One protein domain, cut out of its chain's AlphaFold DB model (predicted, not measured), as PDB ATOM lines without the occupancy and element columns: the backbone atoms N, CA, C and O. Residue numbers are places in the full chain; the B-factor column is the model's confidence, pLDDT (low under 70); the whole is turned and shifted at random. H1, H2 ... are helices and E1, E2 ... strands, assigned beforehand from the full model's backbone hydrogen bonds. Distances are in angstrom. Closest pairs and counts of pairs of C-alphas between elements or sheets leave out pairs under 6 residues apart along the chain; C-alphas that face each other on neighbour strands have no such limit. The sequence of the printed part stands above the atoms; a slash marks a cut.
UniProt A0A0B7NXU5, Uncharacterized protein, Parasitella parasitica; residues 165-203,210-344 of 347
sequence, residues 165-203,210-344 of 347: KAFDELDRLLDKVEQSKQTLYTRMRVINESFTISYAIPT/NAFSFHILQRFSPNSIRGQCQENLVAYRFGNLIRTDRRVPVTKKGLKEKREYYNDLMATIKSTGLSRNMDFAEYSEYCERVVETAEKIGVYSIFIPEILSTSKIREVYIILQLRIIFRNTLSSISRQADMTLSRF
ATOM      1  N   LYS A 165     111.293 -60.244  84.492       85.75
ATOM      2  CA  LYS A 165     112.327 -59.912  83.495       85.75
ATOM      3  C   LYS A 165     113.539 -60.862  83.515       85.75
ATOM      4  O   LYS A 165     114.080 -61.159  82.461       85.75
ATOM      5  N   ALA A 166     113.973 -61.326  84.689       85.12
ATOM      6  CA  ALA A 166     115.074 -62.284  84.812       85.12
ATOM      7  C   ALA A 166     114.654 -63.706  84.403       85.12
ATOM      8  O   ALA A 166     115.470 -64.426  83.842       85.12
ATOM      9  N   PHE A 167     113.391 -64.092  84.625       84.50
ATOM     10  CA  PHE A 167     112.835 -65.318  84.043       84.50
ATOM     11  C   PHE A 167     112.699 -65.217  82.519       84.50
ATOM     12  O   PHE A 167     113.125 -66.130  81.826       84.50
ATOM     13  N   ASP A 168     112.179 -64.102  81.992       87.12
ATOM     14  CA  ASP A 168     112.058 -63.877  80.546       87.12
ATOM     15  C   ASP A 168     113.441 -63.925  79.857       87.12
ATOM     16  O   ASP A 168     113.570 -64.466  78.760       87.12
ATOM     17  N   GLU A 169     114.490 -63.396  80.500       88.19
ATOM     18  CA  GLU A 169     115.863 -63.472  79.984       88.19
ATOM     19  C   GLU A 169     116.480 -64.869  80.141       88.19
ATOM     20  O   GLU A 169     117.178 -65.324  79.239       88.19
ATOM     21  N   LEU A 170     116.178 -65.596  81.223       85.50
ATOM     22  CA  LEU A 170     116.573 -67.000  81.363       85.50
ATOM     23  C   LEU A 170     115.950 -67.858  80.253       85.50
ATOM     24  O   LEU A 170     116.689 -68.537  79.546       85.50
ATOM     25  N   ASP A 171     114.638 -67.753  80.029       84.88
ATOM     26  CA  ASP A 171     113.934 -68.415  78.921       84.88
ATOM     27  C   ASP A 171     114.600 -68.090  77.570       84.88
ATOM     28  O   ASP A 171     114.863 -68.995  76.784       84.88
ATOM     29  N   ARG A 172     114.967 -66.824  77.318       87.94
ATOM     30  CA  ARG A 172     115.695 -66.416  76.096       87.94
ATOM     31  C   ARG A 172     117.065 -67.081  75.951       87.94
ATOM     32  O   ARG A 172     117.426 -67.452  74.832       87.94
ATOM     33  N   LEU A 173     117.831 -67.215  77.038       84.12
ATOM     34  CA  LEU A 173     119.131 -67.895  77.004       84.12
ATOM     35  C   LEU A 173     118.982 -69.400  76.734       84.12
ATOM     36  O   LEU A 173     119.830 -69.995  76.067       84.12
ATOM     37  N   LEU A 174     117.904 -70.009  77.231       83.44
ATOM     38  CA  LEU A 174     117.605 -71.426  77.022       83.44
ATOM     39  C   LEU A 174     117.028 -71.702  75.623       83.44
ATOM     40  O   LEU A 174     117.432 -72.674  74.989       83.44
ATOM     41  N   ASP A 175     116.171 -70.824  75.097       87.12
ATOM     42  CA  ASP A 175     115.625 -70.908  73.732       87.12
ATOM     43  C   ASP A 175     116.727 -70.786  72.656       87.12
ATOM     44  O   ASP A 175     116.562 -71.274  71.535       87.12
ATOM     45  N   LYS A 176     117.855 -70.125  72.968       88.94
ATOM     46  CA  LYS A 176     118.939 -69.822  72.011       88.94
ATOM     47  C   LYS A 176     120.339 -70.186  72.514       88.94
ATOM     48  O   LYS A 176     121.289 -69.427  72.310       88.94
ATOM     49  N   VAL A 177     120.476 -71.382  73.091       83.50
ATOM     50  CA  VAL A 177     121.701 -71.904  73.732       83.50
ATOM     51  C   VAL A 177     123.007 -71.509  73.022       83.50
ATOM     52  O   VAL A 177     123.882 -70.924  73.652       83.50
ATOM     53  N   GLU A 178     123.162 -71.779  71.721       84.75
ATOM     54  CA  GLU A 178     124.423 -71.507  71.003       84.75
ATOM     55  C   GLU A 178     124.714 -70.002  70.824       84.75
ATOM     56  O   GLU A 178     125.853 -69.565  70.998       84.75
ATOM     57  N   GLN A 179     123.691 -69.174  70.570       87.62
ATOM     58  CA  GLN A 179     123.853 -67.712  70.526       87.62
ATOM     59  C   GLN A 179     124.247 -67.168  71.909       87.62
ATOM     60  O   GLN A 179     125.072 -66.253  72.024       87.62
ATOM     61  N   SER A 180     123.678 -67.754  72.962       87.12
ATOM     62  CA  SER A 180     123.963 -67.424  74.355       87.12
ATOM     63  C   SER A 180     125.373 -67.829  74.777       87.12
ATOM     64  O   SER A 180     126.040 -67.017  75.418       87.12
ATOM     65  N   LYS A 181     125.884 -68.998  74.349       84.62
ATOM     66  CA  LYS A 181     127.308 -69.363  74.510       84.62
ATOM     67  C   LYS A 181     128.214 -68.308  73.902       84.62
ATOM     68  O   LYS A 181     129.101 -67.809  74.586       84.62
ATOM     69  N   GLN A 182     127.976 -67.957  72.637       86.94
ATOM     70  CA  GLN A 182     128.828 -67.013  71.922       86.94
ATOM     71  C   GLN A 182     128.814 -65.636  72.594       86.94
ATOM     72  O   GLN A 182     129.862 -65.030  72.798       86.94
ATOM     73  N   THR A 183     127.632 -65.174  73.008       89.56
ATOM     74  CA  THR A 183     127.467 -63.903  73.721       89.56
ATOM     75  C   THR A 183     128.190 -63.925  75.069       89.56
ATOM     76  O   THR A 183     128.895 -62.970  75.393       89.56
ATOM     77  N   LEU A 184     128.081 -65.015  75.834       90.00
ATOM     78  CA  LEU A 184     128.793 -65.176  77.102       90.00
ATOM     79  C   LEU A 184     130.306 -65.234  76.911       90.00
ATOM     80  O   LEU A 184     131.015 -64.514  77.604       90.00
ATOM     81  N   TYR A 185     130.800 -66.005  75.945       88.62
ATOM     82  CA  TYR A 185     132.227 -66.098  75.645       88.62
ATOM     83  C   TYR A 185     132.814 -64.740  75.228       88.62
ATOM     84  O   TYR A 185     133.842 -64.317  75.757       88.62
ATOM     85  N   THR A 186     132.129 -64.004  74.344       90.69
ATOM     86  CA  THR A 186     132.540 -62.649  73.949       90.69
ATOM     87  C   THR A 186     132.525 -61.679  75.134       90.69
ATOM     88  O   THR A 186     133.486 -60.928  75.296       90.69
ATOM     89  N   ARG A 187     131.500 -61.718  76.002       93.69
ATOM     90  CA  ARG A 187     131.476 -60.928  77.251       93.69
ATOM     91  C   ARG A 187     132.647 -61.299  78.161       93.69
ATOM     92  O   ARG A 187     133.376 -60.408  78.578       93.69
ATOM     93  N   MET A 188     132.845 -62.586  78.444       93.38
ATOM     94  CA  MET A 188     133.927 -63.083  79.300       93.38
ATOM     95  C   MET A 188     135.282 -62.580  78.818       93.38
ATOM     96  O   MET A 188     136.018 -61.991  79.605       93.38
ATOM     97  N   ARG A 189     135.570 -62.729  77.520       93.56
ATOM     98  CA  ARG A 189     136.812 -62.253  76.910       93.56
ATOM     99  C   ARG A 189     136.999 -60.741  77.073       93.56
ATOM    100  O   ARG A 189     137.983 -60.327  77.673       93.56
ATOM    101  N   VAL A 190     136.045 -59.932  76.601       95.25
ATOM    102  CA  VAL A 190     136.143 -58.457  76.629       95.25
ATOM    103  C   VAL A 190     136.286 -57.927  78.057       95.25
ATOM    104  O   VAL A 190     137.077 -57.023  78.310       95.25
ATOM    105  N   ILE A 191     135.553 -58.495  79.015       95.50
ATOM    106  CA  ILE A 191     135.633 -58.071  80.417       95.50
ATOM    107  C   ILE A 191     136.946 -58.523  81.065       95.50
ATOM    108  O   ILE A 191     137.531 -57.755  81.826       95.50
ATOM    109  N   ASN A 192     137.454 -59.713  80.742       93.44
ATOM    110  CA  ASN A 192     138.743 -60.193  81.244       93.44
ATOM    111  C   ASN A 192     139.934 -59.397  80.672       93.44
ATOM    112  O   ASN A 192     140.915 -59.192  81.374       93.44
ATOM    113  N   GLU A 193     139.827 -58.911  79.432       94.38
ATOM    114  CA  GLU A 193     140.797 -58.007  78.791       94.38
ATOM    115  C   GLU A 193     140.675 -56.545  79.290       94.38
ATOM    116  O   GLU A 193     141.567 -55.736  79.054       94.38
ATOM    117  N   SER A 194     139.597 -56.181  79.999       94.19
ATOM    118  CA  SER A 194     139.317 -54.783  80.381       94.19
ATOM    119  C   SER A 194     140.077 -54.265  81.607       94.19
ATOM    120  O   SER A 194     140.081 -53.055  81.851       94.19
ATOM    121  N   PHE A 195     140.708 -55.138  82.394       93.06
ATOM    122  CA  PHE A 195     141.496 -54.756  83.567       93.06
ATOM    123  C   PHE A 195     142.552 -55.812  83.914       93.06
ATOM    124  O   PHE A 195     142.391 -56.992  83.611       93.06
ATOM    125  N   THR A 196     143.604 -55.402  84.619       90.56
ATOM    126  CA  THR A 196     144.615 -56.298  85.193       90.56
ATOM    127  C   THR A 196     144.684 -56.129  86.707       90.56
ATOM    128  O   THR A 196     144.559 -55.022  87.233       90.56
ATOM    129  N   ILE A 197     144.852 -57.249  87.413       85.62
ATOM    130  CA  ILE A 197     145.146 -57.307  88.847       85.62
ATOM    131  C   ILE A 197     146.448 -58.090  88.980       85.62
ATOM    132  O   ILE A 197     146.462 -59.282  88.679       85.62
ATOM    133  N   SER A 198     147.505 -57.426  89.430       83.81
ATOM    134  CA  SER A 198     148.788 -58.035  89.777       83.81
ATOM    135  C   SER A 198     148.872 -58.149  91.295       83.81
ATOM    136  O   SER A 198     148.696 -57.147  91.991       83.81
ATOM    137  N   TYR A 199     149.146 -59.343  91.822       76.19
ATOM    138  CA  TYR A 199     149.351 -59.559  93.255       76.19
ATOM    139  C   TYR A 199     150.535 -60.492  93.499       76.19
ATOM    140  O   TYR A 199     150.446 -61.699  93.286       76.19
ATOM    141  N   ALA A 200     151.642 -59.930  93.982       71.94
ATOM    142  CA  ALA A 200     152.760 -60.715  94.484       71.94
ATOM    143  C   ALA A 200     152.501 -61.124  95.944       71.94
ATOM    144  O   ALA A 200     152.471 -60.271  96.834       71.94
ATOM    145  N   ILE A 201     152.354 -62.428  96.201       65.88
ATOM    146  CA  ILE A 201     152.360 -62.962  97.571       65.88
ATOM    147  C   ILE A 201     153.775 -62.777  98.144       65.88
ATOM    148  O   ILE A 201     154.728 -63.264  97.530       65.88
ATOM    149  N   PRO A 202     153.955 -62.139  99.319       61.44
ATOM    150  CA  PRO A 202     155.269 -62.026  99.942       61.44
ATOM    151  C   PRO A 202     155.847 -63.406 100.259       61.44
ATOM    152  O   PRO A 202     155.371 -64.123 101.146       61.44
ATOM    153  N   THR A 203     156.917 -63.770  99.556       63.50
ATOM    154  CA  THR A 203     157.726 -64.939  99.910       63.50
ATOM    155  C   THR A 203     158.642 -64.586 101.083       63.50
ATOM    156  O   THR A 203     159.076 -63.446 101.229       63.50
ATOM    157  N   ASN A 210     155.078 -55.487  98.939       57.97
ATOM    158  CA  ASN A 210     154.079 -56.176  98.119       57.97
ATOM    159  C   ASN A 210     153.623 -55.286  96.955       57.97
ATOM    160  O   ASN A 210     152.845 -54.350  97.146       57.97
ATOM    161  N   ALA A 211     154.096 -55.589  95.746       66.75
ATOM    162  CA  ALA A 211     153.683 -54.900  94.535       66.75
ATOM    163  C   ALA A 211     152.304 -55.419  94.114       66.75
ATOM    164  O   ALA A 211     152.178 -56.339  93.305       66.75
ATOM    165  N   PHE A 212     151.260 -54.841  94.703       73.19
ATOM    166  CA  PHE A 212     149.922 -54.938  94.147       73.19
ATOM    167  C   PHE A 212     149.717 -53.842  93.107       73.19
ATOM    168  O   PHE A 212     150.033 -52.678  93.362       73.19
ATOM    169  N   SER A 213     149.120 -54.185  91.970       81.62
ATOM    170  CA  SER A 213     148.606 -53.177  91.051       81.62
ATOM    171  C   SER A 213     147.245 -53.572  90.487       81.62
ATOM    172  O   SER A 213     146.984 -54.733  90.177       81.62
ATOM    173  N   PHE A 214     146.354 -52.587  90.378       85.69
ATOM    174  CA  PHE A 214     145.051 -52.732  89.740       85.69
ATOM    175  C   PHE A 214     144.921 -51.650  88.675       85.69
ATOM    176  O   PHE A 214     144.882 -50.460  88.991       85.69
ATOM    177  N   HIS A 215     144.872 -52.065  87.413       88.25
ATOM    178  CA  HIS A 215     144.758 -51.161  86.277       88.25
ATOM    179  C   HIS A 215     143.488 -51.488  85.501       88.25
ATOM    180  O   HIS A 215     143.325 -52.605  85.015       88.25
ATOM    181  N   ILE A 216     142.595 -50.512  85.346       89.19
ATOM    182  CA  ILE A 216     141.478 -50.631  84.409       89.19
ATOM    183  C   ILE A 216     141.929 -50.076  83.064       89.19
ATOM    184  O   ILE A 216     142.226 -48.889  82.949       89.19
ATOM    185  N   LEU A 217     141.973 -50.953  82.065       92.44
ATOM    186  CA  LEU A 217     142.350 -50.643  80.688       92.44
ATOM    187  C   LEU A 217     141.154 -50.075  79.913       92.44
ATOM    188  O   LEU A 217     141.302 -49.128  79.146       92.44
ATOM    189  N   GLN A 218     139.955 -50.612  80.158       92.81
ATOM    190  CA  GLN A 218     138.704 -50.138  79.570       92.81
ATOM    191  C   GLN A 218     137.621 -50.024  80.645       92.81
ATOM    192  O   GLN A 218     137.315 -50.986  81.346       92.81
ATOM    193  N   ARG A 219     137.011 -48.842  80.771       90.56
ATOM    194  CA  ARG A 219     135.946 -48.572  81.745       90.56
ATOM    195  C   ARG A 219     134.585 -48.626  81.064       90.56
ATOM    196  O   ARG A 219     134.346 -47.889  80.113       90.56
ATOM    197  N   PHE A 220     133.673 -49.442  81.582       91.94
ATOM    198  CA  PHE A 220     132.290 -49.480  81.106       91.94
ATOM    199  C   PHE A 220     131.369 -48.620  81.986       91.94
ATOM    200  O   PHE A 220     131.662 -48.348  83.151       91.94
ATOM    201  N   SER A 221     130.229 -48.192  81.435       91.06
ATOM    202  CA  SER A 221     129.181 -47.530  82.223       91.06
ATOM    203  C   SER A 221     128.646 -48.493  83.295       91.06
ATOM    204  O   SER A 221     128.214 -49.582  82.917       91.06
ATOM    205  N   PRO A 222     128.599 -48.130  84.595       86.88
ATOM    206  CA  PRO A 222     128.177 -49.051  85.661       86.88
ATOM    207  C   PRO A 222     126.767 -49.629  85.487       86.88
ATOM    208  O   PRO A 222     126.485 -50.730  85.941       86.88
ATOM    209  N   ASN A 223     125.885 -48.916  84.780       87.44
ATOM    210  CA  ASN A 223     124.524 -49.378  84.508       87.44
ATOM    211  C   ASN A 223     124.434 -50.308  83.282       87.44
ATOM    212  O   ASN A 223     123.381 -50.905  83.054       87.44
ATOM    213  N   SER A 224     125.493 -50.431  82.471       93.00
ATOM    214  CA  SER A 224     125.499 -51.348  81.327       93.00
ATOM    215  C   SER A 224     125.732 -52.789  81.778       93.00
ATOM    216  O   SER A 224     126.250 -53.053  82.864       93.00
ATOM    217  N   ILE A 225     125.372 -53.738  80.913       92.50
ATOM    218  CA  ILE A 225     125.660 -55.161  81.117       92.50
ATOM    219  C   ILE A 225     127.169 -55.363  81.307       92.50
ATOM    220  O   ILE A 225     127.586 -56.021  82.253       92.50
ATOM    221  N   ARG A 226     127.999 -54.735  80.461       94.06
ATOM    222  CA  ARG A 226     129.465 -54.817  80.554       94.06
ATOM    223  C   ARG A 226     130.003 -54.239  81.867       94.06
ATOM    224  O   ARG A 226     130.882 -54.852  82.460       94.06
ATOM    225  N   GLY A 227     129.451 -53.122  82.348       92.69
ATOM    226  CA  GLY A 227     129.820 -52.538  83.643       92.69
ATOM    227  C   GLY A 227     129.516 -53.466  84.814       92.69
ATOM    228  O   GLY A 227     130.393 -53.710  85.635       92.69
ATOM    229  N   GLN A 228     128.325 -54.066  84.836       92.50
ATOM    230  CA  GLN A 228     127.949 -55.035  85.872       92.50
ATOM    231  C   GLN A 228     128.785 -56.324  85.791       92.50
ATOM    232  O   GLN A 228     129.220 -56.829  86.819       92.50
ATOM    233  N   CYS A 229     129.091 -56.830  84.589       94.31
ATOM    234  CA  CYS A 229     130.025 -57.951  84.418       94.31
ATOM    235  C   CYS A 229     131.439 -57.610  84.922       94.31
ATOM    236  O   CYS A 229     132.087 -58.457  85.533       94.31
ATOM    237  N   GLN A 230     131.924 -56.387  84.667       94.06
ATOM    238  CA  GLN A 230     133.220 -55.902  85.152       94.06
ATOM    239  C   GLN A 230     133.229 -55.806  86.680       94.06
ATOM    240  O   GLN A 230     134.117 -56.372  87.308       94.06
ATOM    241  N   GLU A 231     132.214 -55.183  87.284       92.56
ATOM    242  CA  GLU A 231     132.039 -55.111  88.740       92.56
ATOM    243  C   GLU A 231     131.994 -56.512  89.375       92.56
ATOM    244  O   GLU A 231     132.730 -56.775  90.328       92.56
ATOM    245  N   ASN A 232     131.204 -57.435  88.810       93.50
ATOM    246  CA  ASN A 232     131.119 -58.823  89.264       93.50
ATOM    247  C   ASN A 232     132.478 -59.548  89.157       93.50
ATOM    248  O   ASN A 232     132.885 -60.214  90.105       93.50
ATOM    249  N   LEU A 233     133.201 -59.447  88.030       94.62
ATOM    250  CA  LEU A 233     134.467 -60.178  87.844       94.62
ATOM    251  C   LEU A 233     135.589 -59.614  88.727       94.62
ATOM    252  O   LEU A 233     136.398 -60.373  89.266       94.62
ATOM    253  N   VAL A 234     135.616 -58.294  88.901       92.62
ATOM    254  CA  VAL A 234     136.514 -57.613  89.838       92.62
ATOM    255  C   VAL A 234     136.220 -58.083  91.268       92.62
ATOM    256  O   VAL A 234     137.131 -58.539  91.961       92.62
ATOM    257  N   ALA A 235     134.948 -58.093  91.683       92.31
ATOM    258  CA  ALA A 235     134.543 -58.574  93.003       92.31
ATOM    259  C   ALA A 235     134.855 -60.070  93.225       92.31
ATOM    260  O   ALA A 235     135.287 -60.437  94.317       92.31
ATOM    261  N   TYR A 236     134.710 -60.918  92.199       94.19
ATOM    262  CA  TYR A 236     135.094 -62.336  92.239       94.19
ATOM    263  C   TYR A 236     136.589 -62.520  92.524       94.19
ATOM    264  O   TYR A 236     136.967 -63.222  93.465       94.19
ATOM    265  N   ARG A 237     137.450 -61.842  91.750       92.19
ATOM    266  CA  ARG A 237     138.906 -61.906  91.942       92.19
ATOM    267  C   ARG A 237     139.310 -61.381  93.325       92.19
ATOM    268  O   ARG A 237     140.130 -62.014  93.988       92.19
ATOM    269  N   PHE A 238     138.684 -60.305  93.811       89.38
ATOM    270  CA  PHE A 238     138.940 -59.805  95.167       89.38
ATOM    271  C   PHE A 238     138.442 -60.726  96.278       89.38
ATOM    272  O   PHE A 238     139.145 -60.893  97.271       89.38
ATOM    273  N   GLY A 239     137.299 -61.393  96.112       91.50
ATOM    274  CA  GLY A 239     136.833 -62.385  97.082       91.50
ATOM    275  C   GLY A 239     137.789 -63.574  97.197       91.50
ATOM    276  O   GLY A 239     138.095 -64.011  98.308       91.50
ATOM    277  N   ASN A 240     138.321 -64.056  96.069       91.69
ATOM    278  CA  ASN A 240     139.332 -65.115  96.057       91.69
ATOM    279  C   ASN A 240     140.634 -64.665  96.734       91.69
ATOM    280  O   ASN A 240     141.187 -65.406  97.545       91.69
ATOM    281  N   LEU A 241     141.072 -63.432  96.478       86.81
ATOM    282  CA  LEU A 241     142.244 -62.844  97.123       86.81
ATOM    283  C   LEU A 241     142.072 -62.722  98.648       86.81
ATOM    284  O   LEU A 241     142.884 -63.253  99.404       86.81
ATOM    285  N   ILE A 242     140.951 -62.158  99.113       86.31
ATOM    286  CA  ILE A 242     140.600 -62.064 100.542       86.31
ATOM    287  C   ILE A 242     140.571 -63.455 101.198       86.31
ATOM    288  O   ILE A 242     141.077 -63.630 102.312       86.31
ATOM    289  N   ARG A 243     140.014 -64.468 100.518       87.81
ATOM    290  CA  ARG A 243     139.989 -65.863 100.995       87.81
ATOM    291  C   ARG A 243     141.392 -66.471 101.094       87.81
ATOM    292  O   ARG A 243     141.670 -67.142 102.088       87.81
ATOM    293  N   THR A 244     142.274 -66.222 100.129       84.81
ATOM    294  CA  THR A 244     143.684 -66.647 100.173       84.81
ATOM    295  C   THR A 244     144.421 -65.972 101.328       84.81
ATOM    296  O   THR A 244     144.998 -66.658 102.173       84.81
ATOM    297  N   ASP A 245     144.299 -64.651 101.466       81.06
ATOM    298  CA  ASP A 245     144.955 -63.900 102.541       81.06
ATOM    299  C   ASP A 245     144.434 -64.268 103.940       81.06
ATOM    300  O   ASP A 245     145.103 -63.997 104.938       81.06
ATOM    301  N   ARG A 246     143.211 -64.807 104.058       83.69
ATOM    302  CA  ARG A 246     142.656 -65.328 105.326       83.69
ATOM    303  C   ARG A 246     143.260 -66.674 105.735       83.69
ATOM    304  O   ARG A 246     143.219 -66.998 106.918       83.69
ATOM    305  N   ARG A 247     143.813 -67.450 104.795       81.38
ATOM    306  CA  ARG A 247     144.462 -68.748 105.074       81.38
ATOM    307  C   ARG A 247     145.911 -68.599 105.543       81.38
ATOM    308  O   ARG A 247     146.426 -69.496 106.204       81.38
ATOM    309  N   VAL A 248     146.567 -67.484 105.219       77.38
ATOM    310  CA  VAL A 248     147.940 -67.198 105.655       77.38
ATOM    311  C   VAL A 248     147.925 -66.682 107.104       77.38
ATOM    312  O   VAL A 248     147.272 -65.673 107.371       77.38
ATOM    313  N   PRO A 249     148.635 -67.316 108.058       70.31
ATOM    314  CA  PRO A 249     148.721 -66.816 109.428       70.31
ATOM    315  C   PRO A 249     149.527 -65.510 109.470       70.31
ATOM    316  O   PRO A 249     150.714 -65.481 109.143       70.31
ATOM    317  N   VAL A 250     148.875 -64.418 109.874       70.81
ATOM    318  CA  VAL A 250     149.435 -63.060 109.799       70.81
ATOM    319  C   VAL A 250     150.002 -62.615 111.152       70.81
ATOM    320  O   VAL A 250     149.347 -62.736 112.186       70.81
ATOM    321  N   THR A 251     151.209 -62.044 111.157       72.94
ATOM    322  CA  THR A 251     151.772 -61.381 112.348       72.94
ATOM    323  C   THR A 251     151.074 -60.039 112.614       72.94
ATOM    324  O   THR A 251     150.450 -59.462 111.723       72.94
ATOM    325  N   LYS A 252     151.226 -59.461 113.818       73.88
ATOM    326  CA  LYS A 252     150.683 -58.115 114.119       73.88
ATOM    327  C   LYS A 252     151.153 -57.037 113.125       73.88
ATOM    328  O   LYS A 252     150.384 -56.128 112.829       73.88
ATOM    329  N   LYS A 253     152.377 -57.155 112.588       70.44
ATOM    330  CA  LYS A 253     152.914 -56.265 111.543       70.44
ATOM    331  C   LYS A 253     152.170 -56.458 110.218       70.44
ATOM    332  O   LYS A 253     151.620 -55.497 109.689       70.44
ATOM    333  N   GLY A 254     152.045 -57.709 109.766       70.12
ATOM    334  CA  GLY A 254     151.323 -58.041 108.537       70.12
ATOM    335  C   GLY A 254     149.837 -57.667 108.572       70.12
ATOM    336  O   GLY A 254     149.265 -57.368 107.534       70.12
ATOM    337  N   LEU A 255     149.195 -57.614 109.749       73.62
ATOM    338  CA  LEU A 255     147.810 -57.131 109.873       73.62
ATOM    339  C   LEU A 255     147.671 -55.632 109.570       73.62
ATOM    340  O   LEU A 255     146.626 -55.215 109.068       73.62
ATOM    341  N   LYS A 256     148.699 -54.826 109.867       74.81
ATOM    342  CA  LYS A 256     148.726 -53.403 109.506       74.81
ATOM    343  C   LYS A 256     148.940 -53.245 107.999       74.81
ATOM    344  O   LYS A 256     148.119 -52.608 107.349       74.81
ATOM    345  N   GLU A 257     149.956 -53.914 107.458       73.62
ATOM    346  CA  GLU A 257     150.282 -53.915 106.021       73.62
ATOM    347  C   GLU A 257     149.081 -54.393 105.180       73.62
ATOM    348  O   GLU A 257     148.708 -53.754 104.202       73.62
ATOM    349  N   LYS A 258     148.385 -55.452 105.620       75.00
ATOM    350  CA  LYS A 258     147.154 -55.969 104.997       75.00
ATOM    351  C   LYS A 258     145.972 -54.989 105.063       75.00
ATOM    352  O   LYS A 258     145.123 -55.001 104.177       75.00
ATOM    353  N   ARG A 259     145.888 -54.140 106.095       79.06
ATOM    354  CA  ARG A 259     144.852 -53.096 106.194       79.06
ATOM    355  C   ARG A 259     145.146 -51.931 105.252       79.06
ATOM    356  O   ARG A 259     144.234 -51.473 104.577       79.06
ATOM    357  N   GLU A 260     146.392 -51.464 105.223       79.31
ATOM    358  CA  GLU A 260     146.848 -50.415 104.301       79.31
ATOM    359  C   GLU A 260     146.623 -50.866 102.851       79.31
ATOM    360  O   GLU A 260     145.928 -50.187 102.098       79.31
ATOM    361  N   TYR A 261     147.018 -52.102 102.539       77.88
ATOM    362  CA  TYR A 261     146.736 -52.778 101.276       77.88
ATOM    363  C   TYR A 261     145.251 -52.726 100.847       77.88
ATOM    364  O   TYR A 261     144.940 -52.272  99.743       77.88
ATOM    365  N   TYR A 262     144.312 -53.151 101.703       80.81
ATOM    366  CA  TYR A 262     142.885 -53.108 101.356       80.81
ATOM    367  C   TYR A 262     142.316 -51.682 101.257       80.81
ATOM    368  O   TYR A 262     141.362 -51.459 100.506       80.81
ATOM    369  N   ASN A 263     142.889 -50.710 101.972       82.81
ATOM    370  CA  ASN A 263     142.489 -49.306 101.863       82.81
ATOM    371  C   ASN A 263     142.892 -48.714 100.504       82.81
ATOM    372  O   ASN A 263     142.044 -48.122  99.833       82.81
ATOM    373  N   ASP A 264     144.140 -48.919 100.074       82.44
ATOM    374  CA  ASP A 264     144.654 -48.460  98.773       82.44
ATOM    375  C   ASP A 264     143.893 -49.120  97.616       82.44
ATOM    376  O   ASP A 264     143.494 -48.476  96.634       82.44
ATOM    377  N   LEU A 265     143.596 -50.410  97.780       79.94
ATOM    378  CA  LEU A 265     142.720 -51.137  96.882       79.94
ATOM    379  C   LEU A 265     141.336 -50.476  96.787       79.94
ATOM    380  O   LEU A 265     140.878 -50.164  95.686       79.94
ATOM    381  N   MET A 266     140.663 -50.227  97.916       84.62
ATOM    382  CA  MET A 266     139.335 -49.608  97.895       84.62
ATOM    383  C   MET A 266     139.351 -48.178  97.366       84.62
ATOM    384  O   MET A 266     138.389 -47.782  96.707       84.62
ATOM    385  N   ALA A 267     140.421 -47.413  97.589       85.00
ATOM    386  CA  ALA A 267     140.601 -46.112  96.952       85.00
ATOM    387  C   ALA A 267     140.609 -46.248  95.418       85.00
ATOM    388  O   ALA A 267     139.939 -45.479  94.724       85.00
ATOM    389  N   THR A 268     141.265 -47.287  94.893       82.38
ATOM    390  CA  THR A 268     141.307 -47.590  93.453       82.38
ATOM    391  C   THR A 268     139.956 -48.094  92.916       82.38
ATOM    392  O   THR A 268     139.508 -47.670  91.850       82.38
ATOM    393  N   ILE A 269     139.229 -48.937  93.658       82.94
ATOM    394  CA  ILE A 269     137.876 -49.398  93.271       82.94
ATOM    395  C   ILE A 269     136.850 -48.241  93.312       82.94
ATOM    396  O   ILE A 269     135.919 -48.184  92.499       82.94
ATOM    397  N   LYS A 270     137.030 -47.274  94.221       85.38
ATOM    398  CA  LYS A 270     136.196 -46.064  94.308       85.38
ATOM    399  C   LYS A 270     136.514 -45.054  93.205       85.38
ATOM    400  O   LYS A 270     135.579 -44.551  92.582       85.38
ATOM    401  N   SER A 271     137.786 -44.799  92.885       82.12
ATOM    402  CA  SER A 271     138.168 -43.888  91.786       82.12
ATOM    403  C   SER A 271     137.724 -44.420  90.412       82.12
ATOM    404  O   SER A 271     137.224 -43.676  89.559       82.12
ATOM    405  N   THR A 272     137.786 -45.741  90.232       77.19
ATOM    406  CA  THR A 272     137.227 -46.448  89.069       77.19
ATOM    407  C   THR A 272     135.697 -46.542  89.082       77.19
ATOM    408  O   THR A 272     135.086 -46.885  88.068       77.19
ATOM    409  N   GLY A 273     135.039 -46.137  90.173       80.31
ATOM    410  CA  GLY A 273     133.583 -46.025  90.294       80.31
ATOM    411  C   GLY A 273     132.823 -47.333  90.078       80.31
ATOM    412  O   GLY A 273     131.641 -47.266  89.738       80.31
ATOM    413  N   LEU A 274     133.504 -48.472  90.256       77.31
ATOM    414  CA  LEU A 274     132.914 -49.811  90.273       77.31
ATOM    415  C   LEU A 274     132.148 -50.043  91.578       77.31
ATOM    416  O   LEU A 274     131.050 -50.574  91.555       77.31
ATOM    417  N   SER A 275     132.688 -49.575  92.708       71.81
ATOM    418  CA  SER A 275     131.996 -49.601  94.000       71.81
ATOM    419  C   SER A 275     131.507 -48.201  94.359       71.81
ATOM    420  O   SER A 275     132.231 -47.391  94.947       71.81
ATOM    421  N   ARG A 276     130.273 -47.879  93.956       69.38
ATOM    422  CA  ARG A 276     129.623 -46.620  94.343       69.38
ATOM    423  C   ARG A 276     129.061 -46.755  95.757       69.38
ATOM    424  O   ARG A 276     128.199 -47.587  96.007       69.38
ATOM    425  N   ASN A 277     129.533 -45.889  96.650       79.00
ATOM    426  CA  ASN A 277     129.043 -45.672  98.017       79.00
ATOM    427  C   ASN A 277     129.237 -46.809  99.041       79.00
ATOM    428  O   ASN A 277     128.937 -46.575 100.205       79.00
ATOM    429  N   MET A 278     129.785 -47.973  98.678       83.88
ATOM    430  CA  MET A 278     130.072 -49.030  99.662       83.88
ATOM    431  C   MET A 278     131.318 -48.688 100.497       83.88
ATOM    432  O   MET A 278     132.273 -48.062 100.010       83.88
ATOM    433  N   ASP A 279     131.346 -49.122 101.755       86.75
ATOM    434  CA  ASP A 279     132.585 -49.193 102.533       86.75
ATOM    435  C   ASP A 279     133.360 -50.497 102.241       86.75
ATOM    436  O   ASP A 279     133.000 -51.269 101.348       86.75
ATOM    437  N   PHE A 280     134.483 -50.719 102.932       84.62
ATOM    438  CA  PHE A 280     135.274 -51.937 102.733       84.62
ATOM    439  C   PHE A 280     134.592 -53.198 103.290       84.62
ATOM    440  O   PHE A 280     134.768 -54.273 102.720       84.62
ATOM    441  N   ALA A 281     133.815 -53.092 104.371       86.31
ATOM    442  CA  ALA A 281     133.129 -54.237 104.963       86.31
ATOM    443  C   ALA A 281     132.001 -54.715 104.039       86.31
ATOM    444  O   ALA A 281     131.993 -55.882 103.643       86.31
ATOM    445  N   GLU A 282     131.137 -53.798 103.591       87.75
ATOM    446  CA  GLU A 282     130.090 -54.090 102.604       87.75
ATOM    447  C   GLU A 282     130.666 -54.675 101.308       87.75
ATOM    448  O   GLU A 282     130.114 -55.628 100.746       87.75
ATOM    449  N   TYR A 283     131.783 -54.118 100.822       88.19
ATOM    450  CA  TYR A 283     132.427 -54.604  99.604       88.19
ATOM    451  C   TYR A 283     133.092 -55.978  99.803       88.19
ATOM    452  O   TYR A 283     132.972 -56.827  98.923       88.19
ATOM    453  N   SER A 284     133.698 -56.259 100.966       88.31
ATOM    454  CA  SER A 284     134.213 -57.598 101.305       88.31
ATOM    455  C   SER A 284     133.092 -58.639 101.325       88.31
ATOM    456  O   SER A 284     133.215 -59.684 100.685       88.31
ATOM    457  N   GLU A 285     131.968 -58.354 101.989       89.19
ATOM    458  CA  GLU A 285     130.814 -59.264 101.989       89.19
ATOM    459  C   GLU A 285     130.225 -59.465 100.587       89.19
ATOM    460  O   GLU A 285     129.671 -60.521 100.271       89.19
ATOM    461  N   TYR A 286     130.266 -58.432  99.744       90.12
ATOM    462  CA  TYR A 286     129.841 -58.537  98.354       90.12
ATOM    463  C   TYR A 286     130.777 -59.458  97.557       90.12
ATOM    464  O   TYR A 286     130.305 -60.421  96.954       90.12
ATOM    465  N   CYS A 287     132.092 -59.240  97.637       91.94
ATOM    466  CA  CYS A 287     133.116 -60.114  97.065       91.94
ATOM    467  C   CYS A 287     132.946 -61.582  97.491       91.94
ATOM    468  O   CYS A 287     132.973 -62.482  96.651       91.94
ATOM    469  N   GLU A 288     132.720 -61.837  98.780       91.19
ATOM    470  CA  GLU A 288     132.520 -63.193  99.306       91.19
ATOM    471  C   GLU A 288     131.258 -63.859  98.740       91.19
ATOM    472  O   GLU A 288     131.326 -65.015  98.308       91.19
ATOM    473  N   ARG A 289     130.140 -63.124  98.645       90.25
ATOM    474  CA  ARG A 289     128.897 -63.604  98.012       90.25
ATOM    475  C   ARG A 289     129.060 -63.876  96.517       90.25
ATOM    476  O   ARG A 289     128.514 -64.865  96.025       90.25
ATOM    477  N   VAL A 290     129.822 -63.053  95.794       91.94
ATOM    478  CA  VAL A 290     130.133 -63.289  94.374       91.94
ATOM    479  C   VAL A 290     130.923 -64.590  94.204       91.94
ATOM    480  O   VAL A 290     130.557 -65.407  93.358       91.94
ATOM    481  N   VAL A 291     131.948 -64.834  95.031       93.19
ATOM    482  CA  VAL A 291     132.706 -66.097  94.987       93.19
ATOM    483  C   VAL A 291     131.821 -67.290  95.335       93.19
ATOM    484  O   VAL A 291     131.796 -68.252  94.575       93.19
ATOM    485  N   GLU A 292     131.026 -67.225  96.406       90.38
ATOM    486  CA  GLU A 292     130.089 -68.310  96.730       90.38
ATOM    487  C   GLU A 292     129.090 -68.586  95.598       90.38
ATOM    488  O   GLU A 292     128.739 -69.739  95.347       90.38
ATOM    489  N   THR A 293     128.617 -67.543  94.913       86.75
ATOM    490  CA  THR A 293     127.705 -67.675  93.769       86.75
ATOM    491  C   THR A 293     128.394 -68.410  92.619       86.75
ATOM    492  O   THR A 293     127.826 -69.361  92.077       86.75
ATOM    493  N   ALA A 294     129.635 -68.036  92.303       90.38
ATOM    494  CA  ALA A 294     130.448 -68.694  91.286       90.38
ATOM    495  C   ALA A 294     130.800 -70.151  91.653       90.38
ATOM    496  O   ALA A 294     130.743 -71.015  90.787       90.38
ATOM    497  N   GLU A 295     131.069 -70.464  92.925       87.94
ATOM    498  CA  GLU A 295     131.299 -71.840  93.405       87.94
ATOM    499  C   GLU A 295     130.025 -72.705  93.386       87.94
ATOM    500  O   GLU A 295     130.077 -73.921  93.183       87.94
ATOM    501  N   LYS A 296     128.856 -72.099  93.636       83.94
ATOM    502  CA  LYS A 296     127.572 -72.813  93.714       83.94
ATOM    503  C   LYS A 296     126.923 -73.017  92.345       83.94
ATOM    504  O   LYS A 296     126.312 -74.065  92.142       83.94
ATOM    505  N   ILE A 297     127.017 -72.038  91.446       82.12
ATOM    506  CA  ILE A 297     126.368 -72.044  90.121       82.12
ATOM    507  C   ILE A 297     127.401 -72.305  89.016       82.12
ATOM    508  O   ILE A 297     127.192 -73.179  88.175       82.12
ATOM    509  N   GLY A 298     128.515 -71.577  89.043       86.06
ATOM    510  CA  GLY A 298     129.581 -71.580  88.040       86.06
ATOM    511  C   GLY A 298     129.981 -70.151  87.664       86.06
ATOM    512  O   GLY A 298     129.140 -69.254  87.645       86.06
ATOM    513  N   VAL A 299     131.255 -69.927  87.325       88.50
ATOM    514  CA  VAL A 299     131.832 -68.588  87.055       88.50
ATOM    515  C   VAL A 299     131.080 -67.806  85.969       88.50
ATOM    516  O   VAL A 299     131.009 -66.583  86.031       88.50
ATOM    517  N   TYR A 300     130.441 -68.475  85.005       86.44
ATOM    518  CA  TYR A 300     129.623 -67.823  83.975       86.44
ATOM    519  C   TYR A 300     128.471 -66.965  84.549       86.44
ATOM    520  O   TYR A 300     128.010 -66.048  83.871       86.44
ATOM    521  N   SER A 301     128.016 -67.207  85.790       89.81
ATOM    522  CA  SER A 301     126.934 -66.441  86.431       89.81
ATOM    523  C   SER A 301     127.281 -64.958  86.618       89.81
ATOM    524  O   SER A 301     126.398 -64.107  86.571       89.81
ATOM    525  N   ILE A 302     128.575 -64.651  86.759       92.94
ATOM    526  CA  ILE A 302     129.158 -63.299  86.834       92.94
ATOM    527  C   ILE A 302     128.849 -62.483  85.566       92.94
ATOM    528  O   ILE A 302     128.731 -61.259  85.633       92.94
ATOM    529  N   PHE A 303     128.672 -63.154  84.423       94.06
ATOM    530  CA  PHE A 303     128.538 -62.549  83.094       94.06
ATOM    531  C   PHE A 303     127.086 -62.485  82.576       94.06
ATOM    532  O   PHE A 303     126.853 -62.128  81.413       94.06
ATOM    533  N   ILE A 304     126.112 -62.801  83.444       92.56
ATOM    534  CA  ILE A 304     124.665 -62.716  83.179       92.56
ATOM    535  C   ILE A 304     123.974 -61.793  84.217       92.56
ATOM    536  O   ILE A 304     123.093 -62.235  84.969       92.56
ATOM    537  N   PRO A 305     124.362 -60.502  84.305       91.31
ATOM    538  CA  PRO A 305     123.795 -59.559  85.271       91.31
ATOM    539  C   PRO A 305     122.295 -59.290  85.064       91.31
ATOM    540  O   PRO A 305     121.618 -58.784  85.957       91.31
ATOM    541  N   GLU A 306     121.734 -59.651  83.911       90.81
ATOM    542  CA  GLU A 306     120.298 -59.558  83.638       90.81
ATOM    543  C   GLU A 306     119.470 -60.514  84.515       90.81
ATOM    544  O   GLU A 306     118.335 -60.199  84.893       90.81
ATOM    545  N   ILE A 307     120.056 -61.662  84.876       84.94
ATOM    546  CA  ILE A 307     119.462 -62.654  85.780       84.94
ATOM    547  C   ILE A 307     119.943 -62.396  87.212       84.94
ATOM    548  O   ILE A 307     119.118 -62.236  88.121       84.94
ATOM    549  N   LEU A 308     121.266 -62.294  87.379       83.25
ATOM    550  CA  LEU A 308     121.983 -62.103  88.643       83.25
ATOM    551  C   LEU A 308     122.694 -60.743  88.669       83.25
ATOM    552  O   LEU A 308     123.913 -60.653  88.542       83.25
ATOM    553  N   SER A 309     121.920 -59.670  88.832       80.50
ATOM    554  CA  SER A 309     122.477 -58.322  88.979       80.50
ATOM    555  C   SER A 309     123.339 -58.210  90.238       80.50
ATOM    556  O   SER A 309     123.113 -58.920  91.221       80.50
ATOM    557  N   THR A 310     124.276 -57.262  90.239       71.94
ATOM    558  CA  THR A 310     125.161 -56.939  91.377       71.94
ATOM    559  C   THR A 310     124.363 -56.766  92.683       71.94
ATOM    560  O   THR A 310     124.711 -57.306  93.732       71.94
ATOM    561  N   SER A 311     123.193 -56.122  92.592       71.44
ATOM    562  CA  SER A 311     122.221 -55.976  93.682       71.44
ATOM    563  C   SER A 311     121.603 -57.290  94.177       71.44
ATOM    564  O   SER A 311     121.415 -57.440  95.379       71.44
ATOM    565  N   LYS A 312     121.311 -58.250  93.290       68.12
ATOM    566  CA  LYS A 312     120.685 -59.544  93.624       68.12
ATOM    567  C   LYS A 312     121.671 -60.563  94.177       68.12
ATOM    568  O   LYS A 312     121.278 -61.406  94.972       68.12
ATOM    569  N   ILE A 313     122.950 -60.487  93.805       64.50
ATOM    570  CA  ILE A 313     123.999 -61.351  94.382       64.50
ATOM    571  C   ILE A 313     124.133 -61.117  95.905       64.50
ATOM    572  O   ILE A 313     124.586 -61.996  96.636       64.50
ATOM    573  N   ARG A 314     123.651 -59.974  96.420       61.94
ATOM    574  CA  ARG A 314     123.529 -59.720  97.863       61.94
ATOM    575  C   ARG A 314     122.533 -60.659  98.573       61.94
ATOM    576  O   ARG A 314     122.679 -60.850  99.781       61.94
ATOM    577  N   GLU A 315     121.576 -61.260  97.855       63.75
ATOM    578  CA  GLU A 315     120.477 -62.084  98.384       63.75
ATOM    579  C   GLU A 315     120.740 -63.596  98.214       63.75
ATOM    580  O   GLU A 315     120.526 -64.199  97.159       63.75
ATOM    581  N   VAL A 316     121.159 -64.247  99.304       54.75
ATOM    582  CA  VAL A 316     121.632 -65.651  99.331       54.75
ATOM    583  C   VAL A 316     120.609 -66.669  98.791       54.75
ATOM    584  O   VAL A 316     120.992 -67.698  98.228       54.75
ATOM    585  N   TYR A 317     119.308 -66.399  98.932       57.16
ATOM    586  CA  TYR A 317     118.235 -67.355  98.620       57.16
ATOM    587  C   TYR A 317     118.083 -67.654  97.115       57.16
ATOM    588  O   TYR A 317     117.620 -68.732  96.735       57.16
ATOM    589  N   ILE A 318     118.526 -66.735  96.246       59.97
ATOM    590  CA  ILE A 318     118.437 -66.871  94.782       59.97
ATOM    591  C   ILE A 318     119.363 -67.989  94.264       59.97
ATOM    592  O   ILE A 318     119.043 -68.699  93.305       59.97
ATOM    593  N   ILE A 319     120.501 -68.191  94.933       58.66
ATOM    594  CA  ILE A 319     121.621 -69.006  94.445       58.66
ATOM    595  C   ILE A 319     121.264 -70.504  94.378       58.66
ATOM    596  O   ILE A 319     121.644 -71.199  93.432       58.66
ATOM    597  N   LEU A 320     120.507 -71.014  95.356       57.03
ATOM    598  CA  LEU A 320     120.152 -72.439  95.447       57.03
ATOM    599  C   LEU A 320     119.173 -72.882  94.351       57.03
ATOM    600  O   LEU A 320     119.354 -73.952  93.770       57.03
ATOM    601  N   GLN A 321     118.169 -72.060  94.038       61.06
ATOM    602  CA  GLN A 321     117.186 -72.370  92.994       61.06
ATOM    603  C   GLN A 321     117.804 -72.263  91.598       61.06
ATOM    604  O   GLN A 321     117.604 -73.143  90.757       61.06
ATOM    605  N   LEU A 322     118.641 -71.245  91.368       63.84
ATOM    606  CA  LEU A 322     119.393 -71.146  90.121       63.84
ATOM    607  C   LEU A 322     120.323 -72.341  89.918       63.84
ATOM    608  O   LEU A 322     120.348 -72.878  88.815       63.84
ATOM    609  N   ARG A 323     121.009 -72.837  90.957       64.81
ATOM    610  CA  ARG A 323     121.839 -74.047  90.837       64.81
ATOM    611  C   ARG A 323     121.066 -75.245  90.274       64.81
ATOM    612  O   ARG A 323     121.638 -75.996  89.492       64.81
ATOM    613  N   ILE A 324     119.792 -75.428  90.628       59.66
ATOM    614  CA  ILE A 324     118.961 -76.525  90.100       59.66
ATOM    615  C   ILE A 324     118.680 -76.319  88.603       59.66
ATOM    616  O   ILE A 324     118.890 -77.234  87.807       59.66
ATOM    617  N   ILE A 325     118.272 -75.110  88.208       63.03
ATOM    618  CA  ILE A 325     117.942 -74.788  86.810       63.03
ATOM    619  C   ILE A 325     119.199 -74.859  85.926       63.03
ATOM    620  O   ILE A 325     119.224 -75.567  84.921       63.03
ATOM    621  N   PHE A 326     120.278 -74.192  86.336       66.00
ATOM    622  CA  PHE A 326     121.549 -74.176  85.615       66.00
ATOM    623  C   PHE A 326     122.194 -75.572  85.535       66.00
ATOM    624  O   PHE A 326     122.678 -75.956  84.473       66.00
ATOM    625  N   ARG A 327     122.155 -76.392  86.595       64.88
ATOM    626  CA  ARG A 327     122.724 -77.755  86.547       64.88
ATOM    627  C   ARG A 327     122.003 -78.659  85.545       64.88
ATOM    628  O   ARG A 327     122.658 -79.480  84.904       64.88
ATOM    629  N   ASN A 328     120.689 -78.501  85.398       55.53
ATOM    630  CA  ASN A 328     119.896 -79.309  84.475       55.53
ATOM    631  C   ASN A 328     120.062 -78.849  83.018       55.53
ATOM    632  O   ASN A 328     120.229 -79.696  82.141       55.53
ATOM    633  N   THR A 329     120.083 -77.538  82.754       57.72
ATOM    634  CA  THR A 329     120.046 -77.017  81.371       57.72
ATOM    635  C   THR A 329     121.402 -76.563  80.816       57.72
ATOM    636  O   THR A 329     121.584 -76.526  79.602       57.72
ATOM    637  N   LEU A 330     122.377 -76.241  81.674       57.44
ATOM    638  CA  LEU A 330     123.667 -75.631  81.297       57.44
ATOM    639  C   LEU A 330     124.890 -76.534  81.554       57.44
ATOM    640  O   LEU A 330     126.036 -76.115  81.382       57.44
ATOM    641  N   SER A 331     124.659 -77.817  81.847       55.34
ATOM    642  CA  SER A 331     125.699 -78.855  81.965       55.34
ATOM    643  C   SER A 331     126.542 -79.055  80.691       55.34
ATOM    644  O   SER A 331     127.688 -79.504  80.778       55.34
ATOM    645  N   SER A 332     126.012 -78.685  79.520       52.34
ATOM    646  CA  SER A 332     126.727 -78.659  78.235       52.34
ATOM    647  C   SER A 332     127.628 -77.430  78.050       52.34
ATOM    648  O   SER A 332     128.545 -77.477  77.237       52.34
ATOM    649  N   ILE A 333     127.383 -76.346  78.795       51.66
ATOM    650  CA  ILE A 333     128.112 -75.072  78.696       51.66
ATOM    651  C   ILE A 333     129.216 -74.988  79.751       51.66
ATOM    652  O   ILE A 333     130.330 -74.592  79.410       51.66
ATOM    653  N   SER A 334     128.948 -75.441  80.985       50.84
ATOM    654  CA  SER A 334     129.943 -75.467  82.075       50.84
ATOM    655  C   SER A 334     131.255 -76.100  81.612       50.84
ATOM    656  O   SER A 334     132.283 -75.441  81.619       50.84
ATOM    657  N   ARG A 335     131.204 -77.318  81.052       54.72
ATOM    658  CA  ARG A 335     132.404 -78.081  80.659       54.72
ATOM    659  C   ARG A 335     133.307 -77.374  79.642       54.72
ATOM    660  O   ARG A 335     134.498 -77.659  79.606       54.72
ATOM    661  N   GLN A 336     132.760 -76.488  78.810       48.59
ATOM    662  CA  GLN A 336     133.530 -75.749  77.805       48.59
ATOM    663  C   GLN A 336     134.099 -74.443  78.395       48.59
ATOM    664  O   GLN A 336     135.235 -74.073  78.100       48.59
ATOM    665  N   ALA A 337     133.358 -73.797  79.302       49.25
ATOM    666  CA  ALA A 337     133.845 -72.662  80.086       49.25
ATOM    667  C   ALA A 337     134.951 -73.074  81.080       49.25
ATOM    668  O   ALA A 337     135.972 -72.394  81.157       49.25
ATOM    669  N   ASP A 338     134.793 -74.210  81.765       46.03
ATOM    670  CA  ASP A 338     135.724 -74.729  82.778       46.03
ATOM    671  C   ASP A 338     137.121 -75.013  82.182       46.03
ATOM    672  O   ASP A 338     138.131 -74.673  82.792       46.03
ATOM    673  N   MET A 339     137.204 -75.527  80.943       45.97
ATOM    674  CA  MET A 339     138.480 -75.690  80.213       45.97
ATOM    675  C   MET A 339     139.127 -74.367  79.783       45.97
ATOM    676  O   MET A 339     140.334 -74.310  79.554       45.97
ATOM    677  N   THR A 340     138.331 -73.307  79.632       49.34
ATOM    678  CA  THR A 340     138.870 -71.976  79.325       49.34
ATOM    679  C   THR A 340     139.389 -71.331  80.615       49.34
ATOM    680  O   THR A 340     140.477 -70.767  80.627       49.34
ATOM    681  N   LEU A 341     138.655 -71.488  81.722       46.66
ATOM    682  CA  LEU A 341     139.005 -70.980  83.051       46.66
ATOM    683  C   LEU A 341     140.201 -71.682  83.700       46.66
ATOM    684  O   LEU A 341     141.004 -70.998  84.326       46.66
ATOM    685  N   SER A 342     140.405 -72.984  83.492       44.69
ATOM    686  CA  SER A 342     141.602 -73.670  84.007       44.69
ATOM    687  C   SER A 342     142.912 -73.188  83.368       44.69
ATOM    688  O   SER A 342     143.971 -73.362  83.961       44.69
ATOM    689  N   ARG A 343     142.853 -72.531  82.196       46.72
ATOM    690  CA  ARG A 343     143.982 -71.793  81.592       46.72
ATOM    691  C   ARG A 343     144.126 -70.353  82.110       46.72
ATOM    692  O   ARG A 343     145.100 -69.688  81.772       46.72
ATOM    693  N   PHE A 344     143.159 -69.855  82.884       44.25
ATOM    694  CA  PHE A 344     143.144 -68.502  83.455       44.25
ATOM    695  C   PHE A 344     143.401 -68.468  84.970       44.25
ATOM    696  O   PHE A 344     143.727 -67.405  85.485       44.25
TER     697      PHE A 344
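What this domain is: This is residues 165 to 203 and 210 to 344 of the 347 residues of an uncharacterized protein of Parasitella parasitica (UniProt A0A0B7NXU5). A long helix, H3, lies in the middle; H5 crosses it on one side, while on its other side a narrow ribbon of two antiparallel strands, E1 and E2, runs near its residues 230 to 241. H4 folds back near H3, with residues 251 to 256, of which 252 to 256 belong to H4, sticking out at one end of the long axis; H1 is at the other end, H8 packs on H5, and H2 and the short H6 pack on H3. The printed part has 174 residues with nine named helices and two named strands, in the order H1 H2 E1 E2 H3 H4 H5 H6 H7 H8 H9, and its class is mostly helix. It is compact, with a radius of gyration of the C-alphas of 16.7 A, yet elongated in outline, with spans of 54 by 31 by 31 A.

Where its parts are: E1 is residues 195 to 199, 13.4 A long, and E2 is residues 212 to 216, 13.6 A. H3, the longest helix, is residues 225 to 247 and 33.3 A long, from C-alpha 225 at (125.660, -55.161, 81.117) to C-alpha 247 at (144.462, -68.748, 105.074). H4 is residues 252 to 271, 29.3 A, and H5 is residues 280 to 296, 24.0 A. H2, residues 177 to 193, is 24.2 A long and follows H1, residues 165 to 175, 15.1 A, which begins at C-alpha 165 at (112.327, -59.912, 83.495). H6 is residues 299 to 303, 7.9 A, and H7 is residues 310 to 313, 5.5 A. H8 is residues 317 to 329, 19.9 A, and H9 is residues 331 to 341, 15.5 A, ending at C-alpha 341 at (139.005, -70.980, 83.051).

How they stand to each other: E1 and E2 are antiparallel neighbours, with 178 degrees between their directions; N 196 and O 215 are 2.8 A apart and N 213 and O 198 are 3.0 A apart, both within hydrogen-bond range. E1 and H3 are near each other. The closest C-alphas of E2 and H4, those of Phe 214 and Thr 268, are 7.4 A apart. H3 and H4 are near each other too. H5 is the hub, touching H3, H4, H6, H7 and H8. It touches H3 at Cys 287 and Gly 239, their closest C-alphas at 4.4 A, about perpendicular at 84 degrees. H4 and H5 only just touch, with 3 pairs of C-alphas within 8 A, the closest being Met 266 and Phe 280 at 6.7 A. H5 and H8 touch at a shallow tilt of 28 degrees, the same way, with the C-alphas of Thr 293 and Ile 319 closest at 6.3 A. H2 touches H3 with residues 187 to 192 alone, at a steep tilt of 64 degrees, the same way; the closest C-alphas, Ile 191 and Gln 230, are 5.7 A apart. H6 touches H3, with the C-alphas of Cys 229 and Phe 303 closest at 5.0 A. H7 touches H5, with the C-alphas of Val 290 and Ile 313 closest at 6.4 A. H1 and H2 are close but not clearly touching, with the C-alphas of Leu 173 and Ser 180 closest at 5.5 A. H9 is close but not clearly touching to H2, with the C-alphas of Lys 181 and Ile 333 closest at 7.1 A. The helix packing is mostly crossed: of the 4 touching pairs in which both helices are long enough to be given a tilt, 1 is at a shallow tilt. Every O i to N i+4 pair is within hydrogen-bond range in H1, H2, H3 and H5; the count is 15 of 16 in H4, 8 of 9 in H8, 0 of 1 in H6, where 2 of 2 O i to N i+3 pairs are within range, and 3 of 7 in H9, beside 4 of 8, while H7 is too short for such a pair.

The domain as a whole: The two C-alphas farthest apart, those of Asp 175 and Lys 253, are 55.1 A apart. Residues 204 to 209 are cut out between E1 and E2, and C-alphas 203 and 210 are 9.7 A apart across the cut. Of the links that are printed whole, none is long. Mean pLDDT of the printed part is 79.5; residues 201 to 203, 210 to 211, 276 and 312 to 344 are under 70, and H9 has a mean of 50.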